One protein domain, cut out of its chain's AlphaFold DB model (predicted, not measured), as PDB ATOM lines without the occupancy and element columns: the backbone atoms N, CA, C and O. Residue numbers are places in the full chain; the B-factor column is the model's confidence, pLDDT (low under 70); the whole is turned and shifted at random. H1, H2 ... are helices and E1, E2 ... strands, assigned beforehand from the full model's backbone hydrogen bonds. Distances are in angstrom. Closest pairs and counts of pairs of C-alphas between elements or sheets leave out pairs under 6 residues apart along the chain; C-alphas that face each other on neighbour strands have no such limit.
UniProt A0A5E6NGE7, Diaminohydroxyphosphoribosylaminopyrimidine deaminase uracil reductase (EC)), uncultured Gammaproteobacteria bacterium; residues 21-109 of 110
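What this domain is: This is residues 21 to 109 of the 110 residues of the protein "Diaminohydroxyphosphoribosylaminopyrimidine deaminase uracil reductase (EC))" of uncultured Gammaproteobacteria bacterium (UniProt A0A5E6NGE7). Picture a small sheet of three parallel strands, E1, E2 and E3, about midway along an elongated outline, with H1 towards one end, the small helix H3 towards the other, and much of the rest in long loops. One of these, residues 47 to 61, swings out to the H1 end and comes back to E2, while residues 90 to 103 lead away from E3 to the other end before H3. The printed part has 89 residues with three named helices and three named strands, in the order H1, E1, H2, E2, E3, H3; the sheet's order is E1, E2, E3, and H2 only grazes it. The class is mixed, helices and strands, though under half of the printed residues are in named elements. The whole is only just compact, close to loose, with a radius of gyration of the C-alphas of 14.2 A, and it spans 43 by 27 by 23 A.

Where its parts are: Find C-alpha 21 at (-4.738, -40.961, 46.702), where H1, residues 21 to 32, begins; from there it runs 16.8 A to C-alpha 32. After Asn 33 and Gln 34 comes E1, residues 35 to 39, which runs 13.6 A from C-alpha 35 at (7.834, -23.678, 42.137). H2 follows at once, residues 40 to 46, 10.0 A long. Read on past residues 47 to 61 to reach E2, residues 62 to 66, 13.1 A long. Then pass residues 67 to 85 to E3, residues 86 to 89, 10.0 A long. Last comes H3, residues 104 to 108, 5.7 A long, ending at C-alpha 108 at (15.795, -14.029, 41.126).

How they stand to each other: Begin at the sheet, where E2 is the inner strand and E1 and E3 are the edge strands. E1 and E2 are parallel, with 21 degrees between their directions; the C-alphas of Ala 35 and Leu 62 face each other at 4.3 A. Look there for N 36 and O 62, 2.8 A apart, and N 64 and O 36, 2.8 A apart, both pairs within hydrogen-bond range. E2 and E3 are parallel too, at 24 degrees, and the C-alphas of Arg 63 and Thr 86 face each other at 4.5 A. Across this pair N 87 and O 63 are 2.8 A apart, and N 65 and O 87 are 2.9 A apart, both pairs again within hydrogen-bond range. E1, H2 and E2 form a strand-helix-strand unit, two parallel neighbour strands with a helix between them along the chain, and its crossover is right-handed. H2 only grazes the sheet, with its residues 40 to 43; its closest C-alphas to E2 are those of Ser 40 and Ile 66, 6.1 A apart. H1 is not on the sheet; its closest C-alphas to E1 are those of Arg 30 and Ile 36, 7.0 A apart. H3 is only just not on the sheet, with 4 pairs of C-alphas within 10 A. H1, H2 and H3 are apart from one another. In H1, H2 and H3 every O i to N i+4 pair is within hydrogen-bond range.

The domain as a whole: To see the full length, go from C-alpha 56 of Gly 56 to C-alpha 98 of Asn 98, the two farthest apart at 44.5 A. The first and last printed C-alphas, those of Glu 21 and Gly 109, are 37.8 A apart. The printed part has no cut. The links from H1 to E1 and from E1 to H2 are tight; those from H2 to E2, E2 to E3 and E3 to H3 are long, with 15, 19 and 14 residues. The mean pLDDT of the printed part is 89.6; look for values under 70 at residues 107 and 109.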
ATOM      1  N   GLU A  21      -4.017 -42.224  46.483       77.62
ATOM      2  CA  GLU A  21      -4.738 -40.961  46.702       77.62
ATOM      3  C   GLU A  21      -3.800 -39.845  47.179       77.62
ATOM      4  O   GLU A  21      -3.744 -38.768  46.590       77.62
ATOM      5  N   ALA A  22      -2.933 -40.148  48.148       80.12
ATOM      6  CA  ALA A  22      -1.927 -39.204  48.630       80.12
ATOM      7  C   ALA A  22      -0.953 -38.756  47.521       80.12
ATOM      8  O   ALA A  22      -0.510 -37.606  47.500       80.12
ATOM      9  N   ARG A  23      -0.618 -39.633  46.558       83.44
ATOM     10  CA  ARG A  23       0.219 -39.241  45.407       83.44
ATOM     11  C   ARG A  23      -0.516 -38.297  44.470       83.44
ATOM     12  O   ARG A  23       0.112 -37.366  43.967       83.44
ATOM     13  N   GLN A  24      -1.802 -38.538  44.230       86.25
ATOM     14  CA  GLN A  24      -2.627 -37.652  43.412       86.25
ATOM     15  C   GLN A  24      -2.741 -36.270  44.059       86.25
ATOM     16  O   GLN A  24      -2.575 -35.264  43.372       86.25
ATOM     17  N   ASP A  25      -2.908 -36.199  45.376       86.19
ATOM     18  CA  ASP A  25      -2.969 -34.916  46.076       86.19
ATOM     19  C   ASP A  25      -1.654 -34.140  46.001       86.19
ATOM     20  O   ASP A  25      -1.664 -32.941  45.723       86.19
ATOM     21  N   VAL A  26      -0.504 -34.813  46.109       88.94
ATOM     22  CA  VAL A  26       0.794 -34.169  45.852       88.94
ATOM     23  C   VAL A  26       0.870 -33.624  44.425       88.94
ATOM     24  O   VAL A  26       1.406 -32.536  44.220       88.94
ATOM     25  N   GLN A  27       0.334 -34.334  43.428       92.94
ATOM     26  CA  GLN A  27       0.304 -33.815  42.059       92.94
ATOM     27  C   GLN A  27      -0.585 -32.569  41.935       92.94
ATOM     28  O   GLN A  27      -0.174 -31.603  41.294       92.94
ATOM     29  N   LYS A  28      -1.745 -32.536  42.604       92.31
ATOM     30  CA  LYS A  28      -2.608 -31.342  42.648       92.31
ATOM     31  C   LYS A  28      -1.894 -30.167  43.313       92.31
ATOM     32  O   LYS A  28      -1.980 -29.044  42.827       92.31
ATOM     33  N   LEU A  29      -1.162 -30.411  44.400       92.25
ATOM     34  CA  LEU A  29      -0.369 -29.374  45.063       92.25
ATOM     35  C   LEU A  29       0.734 -28.846  44.146       92.25
ATOM     36  O   LEU A  29       0.907 -27.637  44.052       92.25
ATOM     37  N   ARG A  30       1.439 -29.717  43.418       94.69
ATOM     38  CA  ARG A  30       2.437 -29.284  42.429       94.69
ATOM     39  C   ARG A  30       1.822 -28.406  41.346       94.69
ATOM     40  O   ARG A  30       2.401 -27.378  41.030       94.69
ATOM     41  N   ALA A  31       0.648 -28.778  40.839       93.81
ATOM     42  CA  ALA A  31      -0.048 -28.015  39.806       93.81
ATOM     43  C   ALA A  31      -0.461 -26.605  40.258       93.81
ATOM     44  O   ALA A  31      -0.497 -25.689  39.442       93.81
ATOM     45  N   LYS A  32      -0.769 -26.435  41.551       94.31
ATOM     46  CA  LYS A  32      -1.217 -25.165  42.142       94.31
ATOM     47  C   LYS A  32      -0.083 -24.216  42.538       94.31
ATOM     48  O   LYS A  32      -0.362 -23.075  42.890       94.31
ATOM     49  N   ASN A  33       1.167 -24.674  42.546       93.81
ATOM     50  CA  ASN A  33       2.313 -23.874  42.975       93.81
ATOM     51  C   ASN A  33       3.166 -23.454  41.779       93.81
ATOM     52  O   ASN A  33       3.244 -24.162  40.785       93.81
ATOM     53  N   GLN A  34       3.852 -22.317  41.899       92.94
ATOM     54  CA  GLN A  34       4.738 -21.806  40.847       92.94
ATOM     55  C   GLN A  34       6.128 -22.453  40.864       92.94
ATOM     56  O   GLN A  34       6.838 -22.404  39.862       92.94
ATOM     57  N   ALA A  35       6.529 -23.051  41.989       93.88
ATOM     58  CA  ALA A  35       7.834 -23.678  42.137       93.88
ATOM     59  C   ALA A  35       7.793 -24.908  43.052       93.88
ATOM     60  O   ALA A  35       6.965 -25.007  43.960       93.88
ATOM     61  N   ILE A  36       8.728 -25.831  42.831       95.31
ATOM     62  CA  ILE A  36       8.975 -26.999  43.678       95.31
ATOM     63  C   ILE A  36      10.457 -27.001  44.051       95.31
ATOM     64  O   ILE A  36      11.317 -27.011  43.172       95.31
ATOM     65  N   LEU A  37      10.752 -27.025  45.350       95.00
ATOM     66  CA  LEU A  37      12.110 -26.948  45.882       95.00
ATOM     67  C   LEU A  37      12.595 -28.301  46.415       95.00
ATOM     68  O   LEU A  37      11.832 -29.037  47.038       95.00
ATOM     69  N   THR A  38      13.871 -28.616  46.196       95.19
ATOM     70  CA  THR A  38      14.545 -29.765  46.815       95.19
ATOM     71  C   THR A  38      16.037 -29.508  47.052       95.19
ATOM     72  O   THR A  38      16.601 -28.540  46.543       95.19
ATOM     73  N   GLY A  39      16.687 -30.383  47.820       94.12
ATOM     74  CA  GLY A  39      18.138 -30.391  48.017       94.12
ATOM     75  C   GLY A  39      18.849 -31.444  47.162       94.12
ATOM     76  O   GLY A  39      18.231 -32.406  46.698       94.12
ATOM     77  N   SER A  40      20.166 -31.304  46.998       94.75
ATOM     78  CA  SER A  40      20.965 -32.236  46.191       94.75
ATOM     79  C   SER A  40      20.951 -33.681  46.690       94.75
ATOM     80  O   SER A  40      20.933 -34.592  45.868       94.75
ATOM     81  N   GLY A  41      20.835 -33.920  48.000       94.31
ATOM     82  CA  GLY A  41      20.722 -35.279  48.546       94.31
ATOM     83  C   GLY A  41      19.542 -36.072  47.967       94.31
ATOM     84  O   GLY A  41      19.708 -37.220  47.569       94.31
ATOM     85  N   THR A  42      18.368 -35.445  47.833       93.75
ATOM     86  CA  THR A  42      17.187 -36.078  47.220       93.75
ATOM     87  C   THR A  42      17.372 -36.300  45.723       93.75
ATOM     88  O   THR A  42      16.940 -37.318  45.193       93.75
ATOM     89  N   ILE A  43      18.020 -35.363  45.026       95.25
ATOM     90  CA  ILE A  43      18.313 -35.522  43.597       95.25
ATOM     91  C   ILE A  43      19.201 -36.747  43.361       95.25
ATOM     92  O   ILE A  43      18.873 -37.575  42.513       95.25
ATOM     93  N   LEU A  44      20.270 -36.881  44.147       94.50
ATOM     94  CA  LEU A  44      21.232 -37.974  44.031       94.50
ATOM     95  C   LEU A  44      20.643 -39.324  44.466       94.50
ATOM     96  O   LEU A  44      20.930 -40.338  43.841       94.50
ATOM     97  N   ALA A  45      19.803 -39.344  45.505       92.62
ATOM     98  CA  ALA A  45      19.211 -40.580  46.016       92.62
ATOM     99  C   ALA A  45      18.037 -41.091  45.162       92.62
ATOM    100  O   ALA A  45      17.923 -42.290  44.911       92.62
ATOM    101  N   ASP A  46      17.153 -40.194  44.711       92.00
ATOM    102  CA  ASP A  46      15.856 -40.578  44.142       92.00
ATOM    103  C   ASP A  46      15.700 -40.263  42.648       92.00
ATOM    104  O   ASP A  46      14.761 -40.761  42.017       92.00
ATOM    105  N   ASN A  47      16.578 -39.428  42.079       95.25
ATOM    106  CA  ASN A  47      16.500 -38.922  40.704       95.25
ATOM    107  C   ASN A  47      15.059 -38.512  40.287       95.25
ATOM    108  O   ASN A  47      14.482 -39.077  39.343       95.25
ATOM    109  N   PRO A  48      14.405 -37.583  41.016       95.25
ATOM    110  CA  PRO A  48      13.023 -37.208  40.751       95.25
ATOM    111  C   PRO A  48      12.912 -36.296  39.519       95.25
ATOM    112  O   PRO A  48      13.738 -35.418  39.297       95.25
ATOM    113  N   SER A  49      11.824 -36.426  38.751       94.38
ATOM    114  CA  SER A  49      11.528 -35.487  37.651       94.38
ATOM    115  C   SER A  49      11.031 -34.123  38.141       94.38
ATOM    116  O   SER A  49      11.203 -33.121  37.454       94.38
ATOM    117  N   MET A  50      10.393 -34.105  39.320       94.81
ATOM    118  CA  MET A  50       9.721 -32.940  39.915       94.81
ATOM    119  C   MET A  50       8.718 -32.256  38.971       94.81
ATOM    120  O   MET A  50       8.562 -31.046  38.995       94.81
ATOM    121  N   THR A  51       8.007 -33.047  38.170       94.50
ATOM    122  CA  THR A  51       6.962 -32.578  37.249       94.50
ATOM    123  C   THR A  51       5.554 -32.827  37.797       94.50
ATOM    124  O   THR A  51       5.372 -33.641  38.721       94.50
ATOM    125  N   VAL A  52       4.574 -32.117  37.228       94.88
ATOM    126  CA  VAL A  52       3.138 -32.418  37.341       94.88
ATOM    127  C   VAL A  52       2.806 -33.542  36.357       94.88
ATOM    128  O   VAL A  52       3.302 -33.560  35.235       94.88
ATOM    129  N   ARG A  53       2.025 -34.525  36.803       91.94
ATOM    130  CA  ARG A  53       1.603 -35.710  36.035       91.94
ATOM    131  C   ARG A  53       0.099 -35.928  36.197       91.94
ATOM    132  O   ARG A  53      -0.329 -37.002  36.611       91.94
ATOM    133  N   LEU A  54      -0.664 -34.855  36.009       91.31
ATOM    134  CA  LEU A  54      -2.123 -34.877  35.985       91.31
ATOM    135  C   LEU A  54      -2.579 -34.654  34.554       91.31
ATOM    136  O   LEU A  54      -2.126 -33.710  33.908       91.31
ATOM    137  N   ASP A  55      -3.482 -35.505  34.089       88.69
ATOM    138  CA  ASP A  55      -4.051 -35.378  32.755       88.69
ATOM    139  C   ASP A  55      -4.893 -34.099  32.657       88.69
ATOM    140  O   ASP A  55      -5.615 -33.737  33.589       88.69
ATOM    141  N   GLY A  56      -4.773 -33.391  31.531       88.62
ATOM    142  CA  GLY A  56      -5.516 -32.151  31.271       88.62
ATOM    143  C   GLY A  56      -5.045 -30.923  32.062       88.62
ATOM    144  O   GLY A  56      -5.696 -29.883  31.993       88.62
ATOM    145  N   VAL A  57      -3.935 -31.015  32.801       90.06
ATOM    146  CA  VAL A  57      -3.365 -29.893  33.557       90.06
ATOM    147  C   VAL A  57      -2.067 -29.430  32.907       90.06
ATOM    148  O   VAL A  57      -1.039 -30.098  33.019       90.06
ATOM    149  N   ASP A  58      -2.100 -28.252  32.291       88.75
ATOM    150  CA  ASP A  58      -0.901 -27.585  31.783       88.75
ATOM    151  C   ASP A  58      -0.277 -26.715  32.885       88.75
ATOM    152  O   ASP A  58      -0.604 -25.543  33.060       88.75
ATOM    153  N   SER A  59       0.559 -27.336  33.721       92.00
ATOM    154  CA  SER A  59       1.299 -26.653  34.783       92.00
ATOM    155  C   SER A  59       2.726 -27.180  34.858       92.00
ATOM    156  O   SER A  59       2.969 -28.366  35.102       92.00
ATOM    157  N   THR A  60       3.684 -26.278  34.663       93.38
ATOM    158  CA  THR A  60       5.122 -26.565  34.650       93.38
ATOM    159  C   THR A  60       5.837 -25.711  35.704       93.38
ATOM    160  O   THR A  60       6.512 -24.734  35.378       93.38
ATOM    161  N   PRO A  61       5.694 -26.045  37.003       94.94
ATOM    162  CA  PRO A  61       6.317 -25.270  38.067       94.94
ATOM    163  C   PRO A  61       7.839 -25.254  37.927       94.94
ATOM    164  O   PRO A  61       8.463 -26.255  37.561       94.94
ATOM    165  N   LEU A  62       8.447 -24.126  38.292       94.94
ATOM    166  CA  LEU A  62       9.894 -23.983  38.340       94.94
ATOM    167  C   LEU A  62      10.494 -25.002  39.316       94.94
ATOM    168  O   LEU A  62      10.104 -25.084  40.481       94.94
ATOM    169  N   ARG A  63      11.498 -25.752  38.872       96.44
ATOM    170  CA  ARG A  63      12.246 -26.675  39.725       96.44
ATOM    171  C   ARG A  63      13.401 -25.916  40.362       96.44
ATOM    172  O   ARG A  63      14.248 -25.372  39.662       96.44
ATOM    173  N   VAL A  64      13.433 -25.862  41.687       94.88
ATOM    174  CA  VAL A  64      14.477 -25.171  42.449       94.88
ATOM    175  C   VAL A  64      15.311 -26.201  43.194       94.88
ATOM    176  O   VAL A  64      14.782 -26.993  43.972       94.88
ATOM    177  N   VAL A  65      16.620 -26.190  42.970       94.62
ATOM    178  CA  VAL A  65      17.551 -27.129  43.600       94.62
ATOM    179  C   VAL A  65      18.565 -26.366  44.430       94.62
ATOM    180  O   VAL A  65      19.237 -25.474  43.920       94.62
ATOM    181  N   ILE A  66      18.713 -26.746  45.696       92.88
ATOM    182  CA  ILE A  66      19.788 -26.257  46.559       92.88
ATOM    183  C   ILE A  66      20.916 -27.292  46.575       92.88
ATOM    184  O   ILE A  66      20.766 -28.378  47.137       92.88
ATOM    185  N   ASP A  67      22.053 -26.943  45.979       93.31
ATOM    186  CA  ASP A  67      23.264 -27.761  45.939       93.31
ATOM    187  C   ASP A  67      24.480 -27.000  46.482       93.31
ATOM    188  O   ASP A  67      25.446 -26.706  45.784       93.31
ATOM    189  N   GLY A  68      24.449 -26.674  47.775       88.38
ATOM    190  CA  GLY A  68      25.487 -25.855  48.413       88.38
ATOM    191  C   GLY A  68      26.907 -26.441  48.402       88.38
ATOM    192  O   GLY A  68      27.836 -25.729  48.765       88.38
ATOM    193  N   LYS A  69      27.083 -27.711  48.015       90.31
ATOM    194  CA  LYS A  69      28.382 -28.402  47.952       90.31
ATOM    195  C   LYS A  69      28.801 -28.780  46.521       90.31
ATOM    196  O   LYS A  69      29.794 -29.481  46.381       90.31
ATOM    197  N   ASN A  70      28.066 -28.347  45.489       91.31
ATOM    198  CA  ASN A  70      28.313 -28.715  44.086       91.31
ATOM    199  C   ASN A  70      28.434 -30.238  43.874       91.31
ATOM    200  O   ASN A  70      29.348 -30.716  43.207       91.31
ATOM    201  N   GLN A  71      27.544 -31.009  44.500       93.44
ATOM    202  CA  GLN A  71      27.573 -32.473  44.446       93.44
ATOM    203  C   GLN A  71      26.846 -33.032  43.219       93.44
ATOM    204  O   GLN A  71      27.052 -34.191  42.867       93.44
ATOM    205  N   ILE A  72      25.972 -32.248  42.584       93.31
ATOM    206  CA  ILE A  72      25.252 -32.678  41.386       93.31
ATOM    207  C   ILE A  72      26.145 -32.443  40.167       93.31
ATOM    208  O   ILE A  72      26.139 -31.370  39.571       93.31
ATOM    209  N   THR A  73      26.916 -33.461  39.802       93.44
ATOM    210  CA  THR A  73      27.815 -33.431  38.636       93.44
ATOM    211  C   THR A  73      27.240 -34.151  37.416       93.44
ATOM    212  O   THR A  73      27.595 -33.826  36.286       93.44
ATOM    213  N   ASP A  74      26.334 -35.106  37.632       95.00
ATOM    214  CA  ASP A  74      25.700 -35.886  36.570       95.00
ATOM    215  C   ASP A  74      24.559 -35.102  35.905       95.00
ATOM    216  O   ASP A  74      23.473 -34.932  36.465       95.00
ATOM    217  N   THR A  75      24.798 -34.648  34.677       92.94
ATOM    218  CA  THR A  75      23.826 -33.898  33.871       92.94
ATOM    219  C   THR A  75      22.749 -34.780  33.236       92.94
ATOM    220  O   THR A  75      21.793 -34.255  32.669       92.94
ATOM    221  N   THR A  76      22.844 -36.110  33.351       95.88
ATOM    222  CA  THR A  76      21.830 -37.047  32.832       95.88
ATOM    223  C   THR A  76      20.624 -37.209  33.768       95.88
ATOM    224  O   THR A  76      19.605 -37.796  33.392       95.88
ATOM    225  N   LEU A  77      20.698 -36.662  34.987       96.38
ATOM    226  CA  LEU A  77      19.611 -36.705  35.963       96.38
ATOM    227  C   LEU A  77      18.352 -35.996  35.442       96.38
ATOM    228  O   LEU A  77      18.401 -34.978  34.753       96.38
ATOM    229  N   LYS A  78      17.173 -36.491  35.838       96.31
ATOM    230  CA  LYS A  78      15.870 -36.031  35.318       96.31
ATOM    231  C   LYS A  78      15.600 -34.553  35.580       96.31
ATOM    232  O   LYS A  78      14.801 -33.938  34.867       96.31
ATOM    233  N   ILE A  79      16.262 -33.982  36.580       94.69
ATOM    234  CA  ILE A  79      16.175 -32.564  36.926       94.69
ATOM    235  C   ILE A  79      16.759 -31.644  35.842       94.69
ATOM    236  O   ILE A  79      16.384 -30.477  35.779       94.69
ATOM    237  N   PHE A  80      17.615 -32.175  34.963       95.12
ATOM    238  CA  PHE A  80      18.201 -31.469  33.821       95.12
ATOM    239  C   PHE A  80      17.447 -31.694  32.505       95.12
ATOM    240  O   PHE A  80      17.775 -31.076  31.499       95.12
ATOM    241  N   SER A  81      16.420 -32.552  32.486       95.00
ATOM    242  CA  SER A  81      15.583 -32.733  31.292       95.00
ATOM    243  C   SER A  81      14.784 -31.471  30.956       95.00
ATOM    244  O   SER A  81      14.425 -30.708  31.852       95.00
ATOM    245  N   ASN A  82      14.379 -31.316  29.695       93.88
ATOM    246  CA  ASN A  82      13.579 -30.174  29.224       93.88
ATOM    247  C   ASN A  82      12.104 -30.202  29.676       93.88
ATOM    248  O   ASN A  82      11.293 -29.421  29.192       93.88
ATOM    249  N   ALA A  83      11.730 -31.103  30.590       91.44
ATOM    250  CA  ALA A  83      10.346 -31.274  31.029       91.44
ATOM    251  C   ALA A  83       9.812 -30.115  31.897       91.44
ATOM    252  O   ALA A  83       8.604 -30.012  32.089       91.44
ATOM    253  N   ALA A  84      10.692 -29.285  32.466       93.19
ATOM    254  CA  ALA A  84      10.350 -28.046  33.173       93.19
ATOM    255  C   ALA A  84      11.603 -27.168  33.338       93.19
ATOM    256  O   ALA A  84      12.729 -27.658  33.264       93.19
ATOM    257  N   ASN A  85      11.448 -25.878  33.626       94.62
ATOM    258  CA  ASN A  85      12.603 -25.024  33.915       94.62
ATOM    259  C   ASN A  85      13.237 -25.391  35.264       94.62
ATOM    260  O   ASN A  85      12.525 -25.680  36.228       94.62
ATOM    261  N   THR A  86      14.569 -25.355  35.344       95.12
ATOM    262  CA  THR A  86      15.323 -25.662  36.570       95.12
ATOM    263  C   THR A  86      16.275 -24.525  36.916       95.12
ATOM    264  O   THR A  86      17.077 -24.116  36.081       95.12
ATOM    265  N   LYS A  87      16.231 -24.052  38.165       92.88
ATOM    266  CA  LYS A  87      17.253 -23.182  38.759       92.88
ATOM    267  C   LYS A  87      18.006 -23.938  39.852       92.88
ATOM    268  O   LYS A  87      17.389 -24.506  40.755       92.88
ATOM    269  N   ILE A  88      19.335 -23.928  39.770       91.94
ATOM    270  CA  ILE A  88      20.223 -24.557  40.752       91.94
ATOM    271  C   ILE A  88      20.990 -23.469  41.492       91.94
ATOM    272  O   ILE A  88      21.615 -22.612  40.871       91.94
ATOM    273  N   PHE A  89      20.950 -23.536  42.817       91.31
ATOM    274  CA  PHE A  89      21.588 -22.604  43.730       91.31
ATOM    275  C   PHE A  89      22.707 -23.300  44.488       91.31
ATOM    276  O   PHE A  89      22.480 -24.293  45.179       91.31
ATOM    277  N   ASN A  90      23.916 -22.767  44.365       89.88
ATOM    278  CA  ASN A  90      25.120 -23.280  44.997       89.88
ATOM    279  C   ASN A  90      26.012 -22.138  45.506       89.88
ATOM    280  O   ASN A  90      25.712 -20.959  45.318       89.88
ATOM    281  N   SER A  91      27.120 -22.476  46.165       84.62
ATOM    282  CA  SER A  91      28.044 -21.484  46.730       84.62
ATOM    283  C   SER A  91      28.772 -20.629  45.686       84.62
ATOM    284  O   SER A  91      29.364 -19.623  46.056       84.62
ATOM    285  N   GLY A  92      28.771 -21.030  44.411       85.38
ATOM    286  CA  GLY A  92      29.426 -20.314  43.315       85.38
ATOM    287  C   GLY A  92      28.519 -19.345  42.556       85.38
ATOM    288  O   GLY A  92      29.029 -18.447  41.899       85.38
ATOM    289  N   ASN A  93      27.192 -19.499  42.638       86.00
ATOM    290  CA  ASN A  93      26.226 -18.665  41.910       86.00
ATOM    291  C   ASN A  93      25.177 -17.996  42.810       86.00
ATOM    292  O   ASN A  93      24.190 -17.457  42.310       86.00
ATOM    293  N   THR A  94      25.371 -18.039  44.131       84.00
ATOM    294  CA  THR A  94      24.475 -17.385  45.083       84.00
ATOM    295  C   THR A  94      25.218 -16.583  46.133       84.00
ATOM    296  O   THR A  94      26.292 -16.964  46.597       84.00
ATOM    297  N   GLN A  95      24.606 -15.471  46.533       83.31
ATOM    298  CA  GLN A  95      25.072 -14.642  47.635       83.31
ATOM    299  C   GLN A  95      24.216 -14.884  48.875       83.31
ATOM    300  O   GLN A  95      23.049 -15.279  48.790       83.31
ATOM    301  N   ARG A  96      24.812 -14.666  50.048       81.50
ATOM    302  CA  ARG A  96      24.087 -14.642  51.316       81.50
ATOM    303  C   ARG A  96      23.927 -13.200  51.767       81.50
ATOM    304  O   ARG A  96      24.865 -12.421  51.650       81.50
ATOM    305  N   ASN A  97      22.768 -12.866  52.316       83.56
ATOM    306  CA  ASN A  97      22.566 -11.581  52.971       83.56
ATOM    307  C   ASN A  97      23.308 -11.523  54.320       83.56
ATOM    308  O   ASN A  97      23.825 -12.529  54.813       83.56
ATOM    309  N   ASN A  98      23.292 -10.355  54.963       83.62
ATOM    310  CA  ASN A  98      23.952 -10.126  56.256       83.62
ATOM    311  C   ASN A  98      23.433 -11.034  57.393       83.62
ATOM    312  O   ASN A  98      24.100 -11.184  58.410       83.62
ATOM    313  N   ALA A  99      22.265 -11.669  57.222       83.56
ATOM    314  CA  ALA A  99      21.705 -12.654  58.149       83.56
ATOM    315  C   ALA A  99      22.108 -14.109  57.814       83.56
ATOM    316  O   ALA A  99      21.556 -15.053  58.379       83.56
ATOM    317  N   GLY A 100      23.023 -14.314  56.861       79.50
ATOM    318  CA  GLY A 100      23.514 -15.627  56.439       79.50
ATOM    319  C   GLY A 100      22.527 -16.446  55.597       79.50
ATOM    320  O   GLY A 100      22.807 -17.615  55.301       79.50
ATOM    321  N   LYS A 101      21.387 -15.861  55.201       78.62
ATOM    322  CA  LYS A 101      20.359 -16.498  54.360       78.62
ATOM    323  C   LYS A 101      20.641 -16.250  52.884       78.62
ATOM    324  O   LYS A 101      21.296 -15.273  52.549       78.62
ATOM    325  N   LEU A 102      20.116 -17.113  52.014       76.44
ATOM    326  CA  LEU A 102      20.184 -16.927  50.565       76.44
ATOM    327  C   LEU A 102      19.571 -15.574  50.168       76.44
ATOM    328  O   LEU A 102      18.432 -15.291  50.543       76.44
ATOM    329  N   ASP A 103      20.316 -14.760  49.426       81.56
ATOM    330  CA  ASP A 103      19.812 -13.505  48.879       81.56
ATOM    331  C   ASP A 103      18.965 -13.783  47.632       81.56
ATOM    332  O   ASP A 103      19.475 -14.074  46.552       81.56
ATOM    333  N   LEU A 104      17.646 -13.709  47.796       73.12
ATOM    334  CA  LEU A 104      16.701 -13.963  46.717       73.12
ATOM    335  C   LEU A 104      16.658 -12.834  45.679       73.12
ATOM    336  O   LEU A 104      16.315 -13.120  44.538       73.12
ATOM    337  N   HIS A 105      17.023 -11.594  46.023       74.69
ATOM    338  CA  HIS A 105      17.031 -10.483  45.062       74.69
ATOM    339  C   HIS A 105      18.140 -10.671  44.032       74.69
ATOM    340  O   HIS A 105      17.887 -10.638  42.829       74.69
ATOM    341  N   HIS A 106      19.342 -10.994  44.513       73.12
ATOM    342  CA  HIS A 106      20.480 -11.324  43.659       73.12
ATOM    343  C   HIS A 106      20.189 -12.516  42.734       73.12
ATOM    344  O   HIS A 106      20.614 -12.567  41.584       73.12
ATOM    345  N   VAL A 107      19.449 -13.494  43.249       68.31
ATOM    346  CA  VAL A 107      19.259 -14.797  42.614       68.31
ATOM    347  C   VAL A 107      18.055 -14.843  41.658       68.31
ATOM    348  O   VAL A 107      18.047 -15.603  40.679       68.31
ATOM    349  N   LEU A 108      17.010 -14.064  41.938       70.81
ATOM    350  CA  LEU A 108      15.795 -14.029  41.126       70.81
ATOM    351  C   LEU A 108      15.782 -12.884  40.110       70.81
ATOM    352  O   LEU A 108      15.041 -13.011  39.140       70.81
ATOM    353  N   GLY A 109      16.649 -11.875  40.258       63.38
ATOM    354  CA  GLY A 109      16.842 -10.819  39.265       63.38
ATOM    355  C   GLY A 109      15.640  -9.884  39.142       63.38
ATOM    356  O   GLY A 109      15.038  -9.821  38.074       63.38
TER     357      GLY A 109